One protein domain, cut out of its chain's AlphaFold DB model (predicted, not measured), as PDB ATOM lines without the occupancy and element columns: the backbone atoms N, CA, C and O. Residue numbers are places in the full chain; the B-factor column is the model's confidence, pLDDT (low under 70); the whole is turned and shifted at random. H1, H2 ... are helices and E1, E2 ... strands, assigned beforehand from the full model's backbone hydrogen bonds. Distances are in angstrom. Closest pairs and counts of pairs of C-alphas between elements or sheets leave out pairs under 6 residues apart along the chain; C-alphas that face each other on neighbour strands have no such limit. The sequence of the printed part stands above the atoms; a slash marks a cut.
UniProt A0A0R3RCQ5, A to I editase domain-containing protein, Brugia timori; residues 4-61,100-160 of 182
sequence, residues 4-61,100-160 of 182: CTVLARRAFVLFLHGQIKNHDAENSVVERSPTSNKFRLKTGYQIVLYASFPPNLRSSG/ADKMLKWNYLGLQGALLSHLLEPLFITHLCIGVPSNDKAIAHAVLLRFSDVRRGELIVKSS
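AT A GLANCE: This is residues 4 to 61 and 100 to 160 of the 182 residues of the protein "A to I editase domain-containing protein" of Brugia timori (UniProt A0A0R3RCQ5). A long helix, H1, runs along one side of an elongated body, from a small parallel sheet of E3, E4 and E5 at one end to the short hairpin of E1 and E2 at the other. H4 covers part of the sheet over E5, and H2 packs on H4. The printed part has 119 residues, ordered H1 E1 E2 E3 H2 H3 E4 H4 E5; the class is mixed, helices and strands, with under half of the residues in named elements. It is compact, with a radius of gyration of the C-alphas of 15.2 A, and spans 48 by 27 by 24 A.

HOW THE PARTS SIT: E3, residues 48 to 51, is the parallel neighbour of E4, residues 127 to 130, with N 49 and O 127 2.8 A apart. E5, residues 156 to 159, is parallel to E4, with N 128 and O 156 at 2.8 A. H4, residues 136 to 143, runs slantwise to the strands, 53 degrees from E5 on the local plane, at a height over the sheet of 8.9 A; E4, H4 and E5 form a strand-helix-strand unit, two parallel strands joined through a helix, with a right-handed crossover. H2, residues 100 to 109, touches H4, the closest C-alphas being Leu 104 and Val 143 at 4.3 A; the tilt of 69 degrees is only just steep. H1, residues 4 to 21, is on the sheet too, in two layers with H4 on one face; its closest C-alphas to E3 are Thr 5 and Ala 51, 6.3 A. E1, residues 30 to 32, and E2, residues 39 to 41, form an antiparallel hairpin, with N 31 and O 40 at 2.9 A. H3, residues 113 to 116, is near H1. Every O i to N i+4 pair is within hydrogen-bond range in H1, H2 and H4; H3 is too short for one.

IN THESE COORDINATES: H1 begins at C-alpha 4 (173.295, 183.805, 243.190) and measures 25.8 A; H2 measures 14.2 A and H4 10.5 A. E5 ends at C-alpha 159 (157.554, 179.719, 237.817).

THE WHOLE: The C-alphas farthest apart, Asp 24 and Ser 60, are 50.1 A apart. Residues 62 to 99 are cut out, leaving 15.9 A between C-alphas 61 and 100. The link from H4 to E5 is long. Residues 59 to 61 and 148 to 153 have pLDDT under 70.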
ATOM      1  N   CYS A   4     174.040 183.043 242.178       83.94
ATOM      2  CA  CYS A   4     173.295 183.805 243.190       83.94
ATOM      3  C   CYS A   4     172.565 182.903 244.196       83.94
ATOM      4  O   CYS A   4     172.610 183.158 245.391       83.94
ATOM      5  N   THR A   5     171.991 181.784 243.749       92.88
ATOM      6  CA  THR A   5     171.304 180.819 244.623       92.88
ATOM      7  C   THR A   5     172.248 180.151 245.631       92.88
ATOM      8  O   THR A   5     171.878 179.910 246.779       92.88
ATOM      9  N   VAL A   6     173.498 179.877 245.235       93.69
ATOM     10  CA  VAL A   6     174.512 179.320 246.149       93.69
ATOM     11  C   VAL A   6     174.904 180.351 247.202       93.69
ATOM     12  O   VAL A   6     175.052 179.999 248.373       93.69
ATOM     13  N   LEU A   7     175.046 181.617 246.802       95.00
ATOM     14  CA  LEU A   7     175.316 182.717 247.727       95.00
ATOM     15  C   LEU A   7     174.140 182.947 248.682       95.00
ATOM     16  O   LEU A   7     174.368 183.057 249.880       95.00
ATOM     17  N   ALA A   8     172.900 182.908 248.188       96.06
ATOM     18  CA  ALA A   8     171.696 183.030 249.007       96.06
ATOM     19  C   ALA A   8     171.639 181.949 250.095       96.06
ATOM     20  O   ALA A   8     171.424 182.261 251.263       96.06
ATOM     21  N   ARG A   9     171.940 180.685 249.759       96.94
ATOM     22  CA  ARG A   9     172.056 179.626 250.773       96.94
ATOM     23  C   ARG A   9     173.153 179.934 251.800       96.94
ATOM     24  O   ARG A   9     172.945 179.716 252.988       96.94
ATOM     25  N   ARG A  10     174.331 180.397 251.366       96.56
ATOM     26  CA  ARG A  10     175.433 180.732 252.289       96.56
ATOM     27  C   ARG A  10     175.043 181.872 253.232       96.56
ATOM     28  O   ARG A  10     175.295 181.768 254.426       96.56
ATOM     29  N   ALA A  11     174.377 182.904 252.719       97.62
ATOM     30  CA  ALA A  11     173.828 183.989 253.525       97.62
ATOM     31  C   ALA A  11     172.770 183.477 254.517       97.62
ATOM     32  O   ALA A  11     172.799 183.847 255.685       97.62
ATOM     33  N   PHE A  12     171.900 182.557 254.091       97.44
ATOM     34  CA  PHE A  12     170.927 181.917 254.976       97.44
ATOM     35  C   PHE A  12     171.598 181.124 256.109       97.44
ATOM     36  O   PHE A  12     171.176 181.214 257.255       97.44
ATOM     37  N   VAL A  13     172.690 180.409 255.829       97.38
ATOM     38  CA  VAL A  13     173.485 179.728 256.867       97.38
ATOM     39  C   VAL A  13     174.059 180.726 257.879       97.38
ATOM     40  O   VAL A  13     173.977 180.482 259.080       97.38
ATOM     41  N   LEU A  14     174.585 181.869 257.425       96.88
ATOM     42  CA  LEU A  14     175.064 182.930 258.322       96.88
ATOM     43  C   LEU A  14     173.931 183.520 259.174       96.88
ATOM     44  O   LEU A  14     174.108 183.729 260.373       96.88
ATOM     45  N   PHE A  15     172.757 183.724 258.579       96.88
ATOM     46  CA  PHE A  15     171.558 184.128 259.306       96.88
ATOM     47  C   PHE A  15     171.209 183.119 260.409       96.88
ATOM     48  O   PHE A  15     171.039 183.518 261.558       96.88
ATOM     49  N   LEU A  16     171.201 181.816 260.107       96.81
ATOM     50  CA  LEU A  16     170.923 180.765 261.093       96.81
ATOM     51  C   LEU A  16     171.921 180.768 262.257       96.81
ATOM     52  O   LEU A  16     171.511 180.595 263.401       96.81
ATOM     53  N   HIS A  17     173.209 181.010 261.998       95.81
ATOM     54  CA  HIS A  17     174.194 181.175 263.071       95.81
ATOM     55  C   HIS A  17     173.813 182.314 264.027       95.81
ATOM     56  O   HIS A  17     173.882 182.141 265.245       95.81
ATOM     57  N   GLY A  18     173.375 183.455 263.489       95.38
ATOM     58  CA  GLY A  18     172.881 184.575 264.295       95.38
ATOM     59  C   GLY A  18     171.637 184.212 265.109       95.38
ATOM     60  O   GLY A  18     171.557 184.549 266.287       95.38
ATOM     61  N   GLN A  19     170.703 183.472 264.508       95.88
ATOM     62  CA  GLN A  19     169.468 183.031 265.165       95.88
ATOM     63  C   GLN A  19     169.729 182.046 266.309       95.88
ATOM     64  O   GLN A  19     169.126 182.170 267.368       95.88
ATOM     65  N   ILE A  20     170.673 181.114 266.140       95.12
ATOM     66  CA  ILE A  20     171.093 180.190 267.206       95.12
ATOM     67  C   ILE A  20     171.795 180.948 268.338       95.12
ATOM     68  O   ILE A  20     171.522 180.708 269.514       95.12
ATOM     69  N   LYS A  21     172.701 181.875 267.997       95.06
ATOM     70  CA  LYS A  21     173.414 182.679 268.997       95.06
ATOM     71  C   LYS A  21     172.441 183.490 269.856       95.06
ATOM     72  O   LYS A  21     172.632 183.572 271.063       95.06
ATOM     73  N   ASN A  22     171.392 184.026 269.239       94.38
ATOM     74  CA  ASN A  22     170.377 184.848 269.888       94.38
ATOM     75  C   ASN A  22     169.052 184.082 270.076       94.38
ATOM     76  O   ASN A  22     167.985 184.661 269.903       94.38
ATOM     77  N   HIS A  23     169.099 182.778 270.377       92.88
ATOM     78  CA  HIS A  23     167.892 181.939 270.432       92.88
ATOM     79  C   HIS A  23     166.881 182.350 271.512       92.88
ATOM     80  O   HIS A  23     165.688 182.148 271.313       92.88
ATOM     81  N   ASP A  24     167.342 182.962 272.604       91.50
ATOM     82  CA  ASP A  24     166.483 183.460 273.689       91.50
ATOM     83  C   ASP A  24     165.817 184.809 273.365       91.50
ATOM     84  O   ASP A  24     164.972 185.287 274.121       91.50
ATOM     85  N   ALA A  25     166.187 185.449 272.251       93.12
ATOM     86  CA  ALA A  25     165.564 186.697 271.835       93.12
ATOM     87  C   ALA A  25     164.127 186.454 271.347       93.12
ATOM     88  O   ALA A  25     163.842 185.484 270.641       93.12
ATOM     89  N   GLU A  26     163.228 187.389 271.656       88.56
ATOM     90  CA  GLU A  26     161.813 187.319 271.265       88.56
ATOM     91  C   GLU A  26     161.635 187.156 269.744       88.56
ATOM     92  O   GLU A  26     160.808 186.373 269.277       88.56
ATOM     93  N   ASN A  27     162.491 187.824 268.966       90.00
ATOM     94  CA  ASN A  27     162.486 187.792 267.506       90.00
ATOM     95  C   ASN A  27     163.241 186.601 266.890       90.00
ATOM     96  O   ASN A  27     163.411 186.564 265.668       90.00
ATOM     97  N   SER A  28     163.710 185.642 267.694       93.38
ATOM     98  CA  SER A  28     164.381 184.463 267.159       93.38
ATOM     99  C   SER A  28     163.407 183.579 266.385       93.38
ATOM    100  O   SER A  28     162.293 183.313 266.835       93.38
ATOM    101  N   VAL A  29     163.832 183.084 265.224       95.25
ATOM    102  CA  VAL A  29     163.050 182.144 264.401       95.25
ATOM    103  C   VAL A  29     163.313 180.682 264.766       95.25
ATOM    104  O   VAL A  29     162.668 179.789 264.215       95.25
ATOM    105  N   VAL A  30     164.266 180.424 265.669       96.19
ATOM    106  CA  VAL A  30     164.611 179.078 266.140       96.19
ATOM    107  C   VAL A  30     164.177 178.872 267.585       96.19
ATOM    108  O   VAL A  30     164.066 179.813 268.365       96.19
ATOM    109  N   GLU A  31     163.942 177.619 267.946       95.25
ATOM    110  CA  GLU A  31     163.654 177.179 269.310       95.25
ATOM    111  C   GLU A  31     164.355 175.846 269.580       95.25
ATOM    112  O   GLU A  31     164.758 175.145 268.646       95.25
ATOM    113  N   ARG A  32     164.515 175.474 270.854       95.31
ATOM    114  CA  ARG A  32     164.980 174.126 271.193       95.31
ATOM    115  C   ARG A  32     163.909 173.112 270.818       95.31
ATOM    116  O   ARG A  32     162.733 173.299 271.121       95.31
ATOM    117  N   SER A  33     164.324 172.036 270.166       94.44
ATOM    118  CA  SER A  33     163.426 170.934 269.867       94.44
ATOM    119  C   SER A  33     163.042 170.207 271.164       94.44
ATOM    120  O   SER A  33     163.905 169.965 272.006       94.44
ATOM    121  N   PRO A  34     161.764 169.837 271.355       90.81
ATOM    122  CA  PRO A  34     161.332 169.058 272.513       90.81
ATOM    123  C   PRO A  34     161.734 167.581 272.404       90.81
ATOM    124  O   PRO A  34     161.757 166.874 273.406       90.81
ATOM    125  N   THR A  35     162.026 167.101 271.191       91.88
ATOM    126  CA  THR A  35     162.334 165.691 270.903       91.88
ATOM    127  C   THR A  35     163.816 165.443 270.641       91.88
ATOM    128  O   THR A  35     164.243 164.290 270.588       91.88
ATOM    129  N   SER A  36     164.615 166.497 270.468       92.56
ATOM    130  CA  SER A  36     166.047 166.390 270.206       92.56
ATOM    131  C   SER A  36     166.833 167.466 270.952       92.56
ATOM    132  O   SER A  36     166.329 168.545 271.235       92.56
ATOM    133  N   ASN A  37     168.119 167.223 271.218       92.44
ATOM    134  CA  ASN A  37     169.015 168.234 271.802       92.44
ATOM    135  C   ASN A  37     169.438 169.327 270.794       92.44
ATOM    136  O   ASN A  37     170.449 170.001 270.999       92.44
ATOM    137  N   LYS A  38     168.708 169.478 269.684       96.50
ATOM    138  CA  LYS A  38     169.001 170.417 268.599       96.50
ATOM    139  C   LYS A  38     168.002 171.568 268.591       96.50
ATOM    140  O   LYS A  38     166.922 171.499 269.169       96.50
ATOM    141  N   PHE A  39     168.368 172.631 267.898       96.81
ATOM    142  CA  PHE A  39     167.467 173.698 267.506       96.81
ATOM    143  C   PHE A  39     166.615 173.265 266.311       96.81
ATOM    144  O   PHE A  39     167.054 172.487 265.464       96.81
ATOM    145  N   ARG A  40     165.420 173.826 266.204       95.69
ATOM    146  CA  ARG A  40     164.549 173.724 265.032       95.69
ATOM    147  C   ARG A  40     163.964 175.091 264.710       95.69
ATOM    148  O   ARG A  40     164.008 175.990 265.548       95.69
ATOM    149  N   LEU A  41     163.420 175.260 263.508       95.50
ATOM    150  CA  LEU A  41     162.598 176.438 263.228       95.50
ATOM    151  C   LEU A  41     161.300 176.364 264.033       95.50
ATOM    152  O   LEU A  41     160.717 175.287 264.168       95.50
ATOM    153  N   LYS A  42     160.844 177.514 264.528       95.19
ATOM    154  CA  LYS A  42     159.530 177.638 265.161       95.19
ATOM    155  C   LYS A  42     158.432 177.209 264.183       95.19
ATOM    156  O   LYS A  42     158.536 177.404 262.967       95.19
ATOM    157  N   THR A  43     157.358 176.640 264.718       92.69
ATOM    158  CA  THR A  43     156.209 176.200 263.918       92.69
ATOM    159  C   THR A  43     155.628 177.363 263.110       92.69
ATOM    160  O   THR A  43     155.464 178.467 263.622       92.69
ATOM    161  N   GLY A  44     155.311 177.111 261.839       92.00
ATOM    162  CA  GLY A  44     154.729 178.099 260.922       92.00
ATOM    163  C   GLY A  44     155.741 178.797 260.011       92.00
ATOM    164  O   GLY A  44     155.343 179.344 258.984       92.00
ATOM    165  N   TYR A  45     157.042 178.723 260.306       93.88
ATOM    166  CA  TYR A  45     158.058 179.237 259.389       93.88
ATOM    167  C   TYR A  45     158.235 178.323 258.176       93.88
ATOM    168  O   TYR A  45     158.327 177.100 258.281       93.88
ATOM    169  N   GLN A  46     158.329 178.946 257.006       94.31
ATOM    170  CA  GLN A  46     158.543 178.284 255.728       94.31
ATOM    171  C   GLN A  46     159.762 178.889 255.036       94.31
ATOM    172  O   GLN A  46     159.953 180.104 255.046       94.31
ATOM    173  N   ILE A  47     160.584 178.045 254.410       95.94
ATOM    174  CA  ILE A  47     161.770 178.503 253.685       95.94
ATOM    175  C   ILE A  47     161.438 178.622 252.202       95.94
ATOM    176  O   ILE A  47     161.286 177.625 251.493       95.94
ATOM    177  N   VAL A  48     161.373 179.866 251.734       96.31
ATOM    178  CA  VAL A  48     161.141 180.205 250.331       96.31
ATOM    179  C   VAL A  48     162.466 180.588 249.683       96.31
ATOM    180  O   VAL A  48     163.168 181.478 250.159       96.31
ATOM    181  N   LEU A  49     162.805 179.928 248.579       95.94
ATOM    182  CA  LEU A  49     163.964 180.252 247.760       95.94
ATOM    183  C   LEU A  49     163.501 180.858 246.438       95.94
ATOM    184  O   LEU A  49     162.825 180.202 245.649       95.94
ATOM    185  N   TYR A  50     163.914 182.094 246.177       95.06
ATOM    186  CA  TYR A  50     163.734 182.736 244.881       95.06
ATOM    187  C   TYR A  50     164.995 182.589 244.023       95.06
ATOM    188  O   TYR A  50     166.116 182.789 244.500       95.06
ATOM    189  N   ALA A  51     164.814 182.267 242.746       92.19
ATOM    190  CA  ALA A  51     165.866 182.291 241.741       92.19
ATOM    191  C   ALA A  51     165.349 182.953 240.460       92.19
ATOM    192  O   ALA A  51     164.298 182.587 239.943       92.19
ATOM    193  N   SER A  52     166.100 183.905 239.905       90.75
ATOM    194  CA  SER A  52     165.692 184.593 238.671       90.75
ATOM    195  C   SER A  52     165.559 183.636 237.482       90.75
ATOM    196  O   SER A  52     164.682 183.815 236.648       90.75
ATOM    197  N   PHE A  53     166.393 182.595 237.436       90.19
ATOM    198  CA  PHE A  53     166.426 181.597 236.367       90.19
ATOM    199  C   PHE A  53     166.334 180.180 236.942       90.19
ATOM    200  O   PHE A  53     166.793 179.957 238.070       90.19
ATOM    201  N   PRO A  54     165.782 179.215 236.186       90.38
ATOM    202  CA  PRO A  54     165.719 177.830 236.627       90.38
ATOM    203  C   PRO A  54     167.126 177.237 236.810       90.38
ATOM    204  O   PRO A  54     168.087 177.678 236.165       90.38
ATOM    205  N   PRO A  55     167.275 176.214 237.670       91.06
ATOM    206  CA  PRO A  55     168.511 175.449 237.738       91.06
ATOM    207  C   PRO A  55     168.766 174.731 236.405       91.06
ATOM    208  O   PRO A  55     167.882 174.600 235.564       91.06
ATOM    209  N   ASN A  56     169.989 174.246 236.202       88.94
ATOM    210  CA  ASN A  56     170.339 173.536 234.974       88.94
ATOM    211  C   ASN A  56     169.518 172.242 234.812       88.94
ATOM    212  O   ASN A  56     169.620 171.321 235.623       88.94
ATOM    213  N   LEU A  57     168.755 172.159 233.726       84.62
ATOM    214  CA  LEU A  57     167.985 170.976 233.347       84.62
ATOM    215  C   LEU A  57     168.656 170.305 232.146       84.62
ATOM    216  O   LEU A  57     169.091 170.994 231.222       84.62
ATOM    217  N   ARG A  58     168.748 168.971 232.146       76.50
ATOM    218  CA  ARG A  58     169.116 168.202 230.944       76.50
ATOM    219  C   ARG A  58     167.839 167.761 230.225       76.50
ATOM    220  O   ARG A  58     166.897 167.319 230.871       76.50
ATOM    221  N   SER A  59     167.793 167.905 228.903       59.31
ATOM    222  CA  SER A  59     166.572 167.727 228.101       59.31
ATOM    223  C   SER A  59     166.286 166.282 227.663       59.31
ATOM    224  O   SER A  59     165.455 166.091 226.783       59.31
ATOM    225  N   SER A  60     166.968 165.259 228.197       55.38
ATOM    226  CA  SER A  60     166.999 163.938 227.541       55.38
ATOM    227  C   SER A  60     165.827 162.995 227.841       55.38
ATOM    228  O   SER A  60     165.906 161.831 227.476       55.38
ATOM    229  N   GLY A  61     164.750 163.429 228.502       55.12
ATOM    230  CA  GLY A  61     163.607 162.554 228.831       55.12
ATOM    231  C   GLY A  61     163.899 161.455 229.872       55.12
ATOM    232  O   GLY A  61     162.968 160.911 230.454       55.12
ATOM    233  N   ALA A 100     171.421 172.431 239.924       92.81
ATOM    234  CA  ALA A 100     170.370 171.438 240.131       92.81
ATOM    235  C   ALA A 100     170.821 170.333 241.098       92.81
ATOM    236  O   ALA A 100     170.083 169.973 242.009       92.81
ATOM    237  N   ASP A 101     172.061 169.854 240.955       93.19
ATOM    238  CA  ASP A 101     172.613 168.799 241.818       93.19
ATOM    239  C   ASP A 101     172.913 169.309 243.231       93.19
ATOM    240  O   ASP A 101     172.723 168.600 244.220       93.19
ATOM    241  N   LYS A 102     173.325 170.575 243.360       94.81
ATOM    242  CA  LYS A 102     173.455 171.231 244.666       94.81
ATOM    243  C   LYS A 102     172.102 171.360 245.362       94.81
ATOM    244  O   LYS A 102     172.018 171.042 246.542       94.81
ATOM    245  N   MET A 103     171.059 171.782 244.652       94.12
ATOM    246  CA  MET A 103     169.707 171.891 245.208       94.12
ATOM    247  C   MET A 103     169.139 170.525 245.585       94.12
ATOM    248  O   MET A 103     168.590 170.390 246.674       94.12
ATOM    249  N   LEU A 104     169.372 169.500 244.757       93.38
ATOM    250  CA  LEU A 104     169.059 168.112 245.084       93.38
ATOM    251  C   LEU A 104     169.705 167.694 246.406       93.38
ATOM    252  O   LEU A 104     169.018 167.233 247.313       93.38
ATOM    253  N   LYS A 105     171.001 167.967 246.581       94.06
ATOM    254  CA  LYS A 105     171.690 167.723 247.854       94.06
ATOM    255  C   LYS A 105     171.041 168.471 249.023       94.06
ATOM    256  O   LYS A 105     170.900 167.896 250.098       94.06
ATOM    257  N   TRP A 106     170.664 169.739 248.850       95.38
ATOM    258  CA  TRP A 106     170.052 170.536 249.924       95.38
ATOM    259  C   TRP A 106     168.661 170.032 250.304       95.38
ATOM    260  O   TRP A 106     168.314 170.051 251.478       95.38
ATOM    261  N   ASN A 107     167.893 169.535 249.340       93.44
ATOM    262  CA  ASN A 107     166.564 168.993 249.587       93.44
ATOM    263  C   ASN A 107     166.583 167.616 250.276       93.44
ATOM    264  O   ASN A 107     165.616 167.269 250.949       93.44
ATOM    265  N   TYR A 108     167.686 166.864 250.184       91.94
ATOM    266  CA  TYR A 108     167.856 165.595 250.911       91.94
ATOM    267  C   TYR A 108     168.580 165.748 252.251       91.94
ATOM    268  O   TYR A 108     168.162 165.160 253.241       91.94
ATOM    269  N   LEU A 109     169.658 166.533 252.302       93.62
ATOM    270  CA  LEU A 109     170.515 166.645 253.494       93.62
ATOM    271  C   LEU A 109     170.223 167.888 254.348       93.62
ATOM    272  O   LEU A 109     170.709 168.006 255.474       93.62
ATOM    273  N   GLY A 110     169.450 168.825 253.808       95.25
ATOM    274  CA  GLY A 110     169.130 170.099 254.429       95.25
ATOM    275  C   GLY A 110     170.068 171.239 254.017       95.25
ATOM    276  O   GLY A 110     171.214 171.061 253.585       95.25
ATOM    277  N   LEU A 111     169.557 172.459 254.150       96.81
ATOM    278  CA  LEU A 111     170.220 173.712 253.798       96.81
ATOM    279  C   LEU A 111     171.363 174.063 254.756       96.81
ATOM    280  O   LEU A 111     172.348 174.670 254.328       96.81
ATOM    281  N   GLN A 112     171.273 173.650 256.018       96.00
ATOM    282  CA  GLN A 112     172.191 174.014 257.100       96.00
ATOM    283  C   GLN A 112     173.630 173.511 256.877       96.00
ATOM    284  O   GLN A 112     174.592 174.143 257.305       96.00
ATOM    285  N   GLY A 113     173.808 172.422 256.120       95.69
ATOM    286  CA  GLY A 113     175.121 171.811 255.900       95.69
ATOM    287  C   GLY A 113     175.634 171.018 257.108       95.69
ATOM    288  O   GLY A 113     174.964 170.918 258.129       95.69
ATOM    289  N   ALA A 114     176.819 170.417 256.966       96.12
ATOM    290  CA  ALA A 114     177.325 169.432 257.926       96.12
ATOM    291  C   ALA A 114     177.625 170.022 259.312       96.12
ATOM    292  O   ALA A 114     177.269 169.430 260.318       96.12
ATOM    293  N   LEU A 115     178.240 171.206 259.383       95.56
ATOM    294  CA  LEU A 115     178.590 171.794 260.677       95.56
ATOM    295  C   LEU A 115     177.338 172.126 261.503       95.56
ATOM    296  O   LEU A 115     177.220 171.718 262.654       95.56
ATOM    297  N   LEU A 116     176.374 172.829 260.900       96.50
ATOM    298  CA  LEU A 116     175.143 173.192 261.593       96.50
ATOM    299  C   LEU A 116     174.208 172.001 261.826       96.50
ATOM    300  O   LEU A 116     173.378 172.098 262.716       96.50
ATOM    301  N   SER A 117     174.327 170.872 261.113       95.81
ATOM    302  CA  SER A 117     173.452 169.708 261.354       95.81
ATOM    303  C   SER A 117     173.682 169.036 262.713       95.81
ATOM    304  O   SER A 117     172.831 168.266 263.168       95.81
ATOM    305  N   HIS A 118     174.800 169.327 263.384       95.56
ATOM    306  CA  HIS A 118     175.025 168.921 264.772       95.56
ATOM    307  C   HIS A 118     174.174 169.726 265.762       95.56
ATOM    308  O   HIS A 118     173.809 169.196 266.807       95.56
ATOM    309  N   LEU A 119     173.823 170.968 265.415       96.25
ATOM    310  CA  LEU A 119     173.094 171.901 266.280       96.25
ATOM    311  C   LEU A 119     171.645 172.120 265.848       96.25
ATOM    312  O   LEU A 119     170.827 172.443 266.693       96.25
ATOM    313  N   LEU A 120     171.326 171.970 264.565       96.62
ATOM    314  CA  LEU A 120     170.010 172.199 263.972       96.62
ATOM    315  C   LEU A 120     169.445 170.906 263.389       96.62
ATOM    316  O   LEU A 120     170.157 170.117 262.760       96.62
ATOM    317  N   GLU A 121     168.140 170.722 263.552       96.25
ATOM    318  CA  GLU A 121     167.371 169.773 262.756       96.25
ATOM    319  C   GLU A 121     167.438 170.143 261.259       96.25
ATOM    320  O   GLU A 121     167.653 171.310 260.915       96.25
ATOM    321  N   PRO A 122     167.309 169.166 260.342       95.12
ATOM    322  CA  PRO A 122     167.406 169.431 258.911       95.12
ATOM    323  C   PRO A 122     166.370 170.453 258.435       95.12
ATOM    324  O   PRO A 122     165.172 170.281 258.646       95.12
ATOM    325  N   LEU A 123     166.835 171.502 257.750       95.50
ATOM    326  CA  LEU A 123     165.979 172.555 257.203       95.50
ATOM    327  C   LEU A 123     165.879 172.418 255.686       95.50
ATOM    328  O   LEU A 123     166.901 172.397 255.000       95.50
ATOM    329  N   PHE A 124     164.662 172.376 255.150       95.56
ATOM    330  CA  PHE A 124     164.413 172.151 253.725       95.56
ATOM    331  C   PHE A 124     163.699 173.331 253.075       95.56
ATOM    332  O   PHE A 124     162.978 174.078 253.731       95.56
ATOM    333  N   ILE A 125     163.903 173.489 251.767       95.62
ATOM    334  CA  ILE A 125     163.166 174.464 250.964       95.62
ATOM    335  C   ILE A 125     161.718 173.976 250.867       95.62
ATOM    336  O   ILE A 125     161.490 172.848 250.440       95.62
ATOM    337  N   THR A 126     160.754 174.821 251.225       95.00
ATOM    338  CA  THR A 126     159.325 174.513 251.060       95.00
ATOM    339  C   THR A 126     158.794 175.053 249.738       95.00
ATOM    340  O   THR A 126     157.973 174.411 249.089       95.00
ATOM    341  N   HIS A 127     159.296 176.213 249.300       95.38
ATOM    342  CA  HIS A 127     158.891 176.843 248.046       95.38
ATOM    343  C   HIS A 127     160.101 177.264 247.220       95.38
ATOM    344  O   HIS A 127     160.993 177.951 247.716       95.38
ATOM    345  N   LEU A 128     160.106 176.894 245.942       95.50
ATOM    346  CA  LEU A 128     161.076 177.344 244.954       95.50
ATOM    347  C   LEU A 128     160.372 178.205 243.903       95.50
ATOM    348  O   LEU A 128     159.624 177.693 243.071       95.50
ATOM    349  N   CYS A 129     160.638 179.507 243.936       95.12
ATOM    350  CA  CYS A 129     160.052 180.485 243.026       95.12
ATOM    351  C   CYS A 129     161.046 180.840 241.914       95.12
ATOM    352  O   CYS A 129     162.163 181.272 242.208       95.12
ATOM    353  N   ILE A 130     160.640 180.695 240.651       94.44
ATOM    354  CA  ILE A 130     161.466 181.001 239.477       94.44
ATOM    355  C   ILE A 130     160.947 182.256 238.768       94.44
ATOM    356  O   ILE A 130     159.774 182.336 238.415       94.44
ATOM    357  N   GLY A 131     161.824 183.237 238.536       91.19
ATOM    358  CA  GLY A 131     161.460 184.548 237.976       91.19
ATOM    359  C   GLY A 131     161.045 184.558 236.497       91.19
ATOM    360  O   GLY A 131     160.496 185.555 236.027       91.19
ATOM    361  N   VAL A 132     161.275 183.460 235.775       88.62
ATOM    362  CA  VAL A 132     160.975 183.312 234.343       88.62
ATOM    363  C   VAL A 132     160.094 182.087 234.074       88.62
ATOM    364  O   VAL A 132     160.209 181.102 234.814       88.62
ATOM    365  N   PRO A 133     159.278 182.096 233.000       89.75
ATOM    366  CA  PRO A 133     158.483 180.936 232.600       89.75
ATOM    367  C   PRO A 133     159.355 179.688 232.461       89.75
ATOM    368  O   PRO A 133     160.375 179.708 231.772       89.75
ATOM    369  N   SER A 134     158.996 178.613 233.162       89.44
ATOM    370  CA  SER A 134     159.779 177.375 233.211       89.44
ATOM    371  C   SER A 134     158.874 176.152 233.378       89.44
ATOM    372  O   SER A 134     157.701 176.263 233.721       89.44
ATOM    373  N   ASN A 135     159.414 174.953 233.150       90.75
ATOM    374  CA  ASN A 135     158.687 173.715 233.420       90.75
ATOM    375  C   ASN A 135     158.854 173.307 234.894       90.75
ATOM    376  O   ASN A 135     159.839 172.661 235.259       90.75
ATOM    377  N   ASP A 136     157.878 173.663 235.731       91.62
ATOM    378  CA  ASP A 136     157.900 173.409 237.181       91.62
ATOM    379  C   ASP A 136     158.041 171.923 237.524       91.62
ATOM    380  O   ASP A 136     158.766 171.567 238.456       91.62
ATOM    381  N   LYS A 137     157.421 171.035 236.734       89.44
ATOM    382  CA  LYS A 137     157.543 169.581 236.917       89.44
ATOM    383  C   LYS A 137     158.969 169.111 236.647       89.44
ATOM    384  O   LYS A 137     159.518 168.349 237.439       89.44
ATOM    385  N   ALA A 138     159.583 169.589 235.564       89.88
ATOM    386  CA  ALA A 138     160.966 169.251 235.234       89.88
ATOM    387  C   ALA A 138     161.943 169.772 236.299       89.88
ATOM    388  O   ALA A 138     162.870 169.061 236.683       89.88
ATOM    389  N   ILE A 139     161.703 170.974 236.832       91.62
ATOM    390  CA  ILE A 139     162.496 171.530 237.934       91.62
ATOM    391  C   ILE A 139     162.347 170.672 239.190       91.62
ATOM    392  O   ILE A 139     163.360 170.255 239.746       91.62
ATOM    393  N   ALA A 140     161.117 170.377 239.622       91.31
ATOM    394  CA  ALA A 140     160.858 169.547 240.800       91.31
ATOM    395  C   ALA A 140     161.532 168.172 240.674       91.31
ATOM    396  O   ALA A 140     162.174 167.694 241.614       91.31
ATOM    397  N   HIS A 141     161.470 167.575 239.483       89.88
ATOM    398  CA  HIS A 141     162.156 166.324 239.198       89.88
ATOM    399  C   HIS A 141     163.674 166.468 239.322       89.88
ATOM    400  O   HIS A 141     164.326 165.673 239.997       89.88
ATOM    401  N   ALA A 142     164.245 167.527 238.749       90.38
ATOM    402  CA  ALA A 142     165.678 167.774 238.791       90.38
ATOM    403  C   ALA A 142     166.205 168.120 240.195       90.38
ATOM    404  O   ALA A 142     167.368 167.838 240.474       90.38
ATOM    405  N   VAL A 143     165.416 168.721 241.086       91.94
ATOM    406  CA  VAL A 143     165.922 169.182 242.394       91.94
ATOM    407  C   VAL A 143     165.426 168.374 243.590       91.94
ATOM    408  O   VAL A 143     165.872 168.645 244.699       91.94
ATOM    409  N   LEU A 144     164.526 167.404 243.416       90.62
ATOM    410  CA  LEU A 144     164.018 166.588 244.527       90.62
ATOM    411  C   LEU A 144     163.723 165.133 244.136       90.62
ATOM    412  O   LEU A 144     164.108 164.212 244.852       90.62
ATOM    413  N   LEU A 145     163.065 164.890 243.004       87.94
ATOM    414  CA  LEU A 145     162.462 163.573 242.736       87.94
ATOM    415  C   LEU A 145     163.380 162.591 241.982       87.94
ATOM    416  O   LEU A 145     162.899 161.627 241.404       87.94
ATOM    417  N   ARG A 146     164.706 162.803 241.979       85.62
ATOM    418  CA  ARG A 146     165.640 161.943 241.217       85.62
ATOM    419  C   ARG A 146     165.915 160.571 241.831       85.62
ATOM    420  O   ARG A 146     166.219 159.645 241.090       85.62
ATOM    421  N   PHE A 147     165.900 160.460 243.161       74.81
ATOM    422  CA  PHE A 147     166.342 159.247 243.867       74.81
ATOM    423  C   PHE A 147     165.202 158.472 244.531       74.81
ATOM    424  O   PHE A 147     165.370 157.294 244.822       74.81
ATOM    425  N   SER A 148     164.061 159.114 244.788       66.25
ATOM    426  CA  SER A 148     162.856 158.477 245.324       66.25
ATOM    427  C   SER A 148     161.693 159.472 245.349       66.25
ATOM    428  O   SER A 148     161.910 160.686 245.356       66.25
ATOM    429  N   ASP A 149     160.464 158.963 245.434       65.62
ATOM    430  CA  ASP A 149     159.248 159.776 245.594       65.62
ATOM    431  C   ASP A 149     158.922 160.071 247.076       65.62
ATOM    432  O   ASP A 149     157.858 160.591 247.397       65.62
ATOM    433  N   VAL A 150     159.847 159.753 247.994       61.41
ATOM    434  CA  VAL A 150     159.637 159.758 249.459       61.41
ATOM    435  C   VAL A 150     159.263 161.140 250.006       61.41
ATOM    436  O   VAL A 150     158.604 161.235 251.032       61.41
ATOM    437  N   ARG A 151     159.659 162.212 249.313       66.75
ATOM    438  CA  ARG A 151     159.409 163.613 249.698       66.75
ATOM    439  C   ARG A 151     158.430 164.316 248.741       66.75
ATOM    440  O   ARG A 151     158.408 165.547 248.665       66.75
ATOM    441  N   ARG A 152     157.671 163.565 247.927       59.38
ATOM    442  CA  ARG A 152     156.737 164.145 246.948       59.38
ATOM    443  C   ARG A 152     155.692 165.001 247.671       59.38
ATOM    444  O   ARG A 152     154.985 164.518 248.544       59.38
ATOM    445  N   GLY A 153     155.588 166.272 247.280       64.38
ATOM    446  CA  GLY A 153     154.645 167.238 247.862       64.38
ATOM    447  C   GLY A 153     155.236 168.166 248.926       64.38
ATOM    448  O   GLY A 153     154.582 169.132 249.300       64.38
ATOM    449  N   GLU A 154     156.478 167.946 249.364       81.19
ATOM    450  CA  GLU A 154     157.126 168.821 250.354       81.19
ATOM    451  C   GLU A 154     157.794 170.064 249.754       81.19
ATOM    452  O   GLU A 154     158.041 171.041 250.461       81.19
ATOM    453  N   LEU A 155     158.074 170.037 248.448       90.56
ATOM    454  CA  LEU A 155     158.595 171.176 247.699       90.56
ATOM    455  C   LEU A 155     157.567 171.638 246.669       90.56
ATOM    456  O   LEU A 155     157.218 170.900 245.747       90.56
ATOM    457  N   ILE A 156     157.162 172.898 246.779       93.56
ATOM    458  CA  ILE A 156     156.295 173.568 245.814       93.56
ATOM    459  C   ILE A 156     157.170 174.396 244.875       93.56
ATOM    460  O   ILE A 156     157.822 175.349 245.297       93.56
ATOM    461  N   VAL A 157     157.179 174.050 243.587       92.50
ATOM    462  CA  VAL A 157     157.853 174.845 242.550       92.50
ATOM    463  C   VAL A 157     156.824 175.728 241.854       92.50
ATOM    464  O   VAL A 157     155.761 175.238 241.481       92.50
ATOM    465  N   LYS A 158     157.136 177.018 241.706       92.94
ATOM    466  CA  LYS A 158     156.310 177.989 240.980       92.94
ATOM    467  C   LYS A 158     157.187 178.833 240.067       92.94
ATOM    468  O   LYS A 158     158.039 179.574 240.558       92.94
ATOM    469  N   SER A 159     156.967 178.767 238.762       88.94
ATOM    470  CA  SER A 159     157.554 179.719 237.817       88.94
ATOM    471  C   SER A 159     156.609 180.875 237.506       88.94
ATOM    472  O   SER A 159     155.384 180.746 237.544       88.94
ATOM    473  N   SER A 160     157.191 182.040 237.227       85.12
ATOM    474  CA  SER A 160     156.425 183.214 236.824       85.12
ATOM    475  C   SER A 160     155.808 182.997 235.444       85.12
ATOM    476  O   SER A 160     156.522 182.682 234.495       85.12
TER     477      SER A 160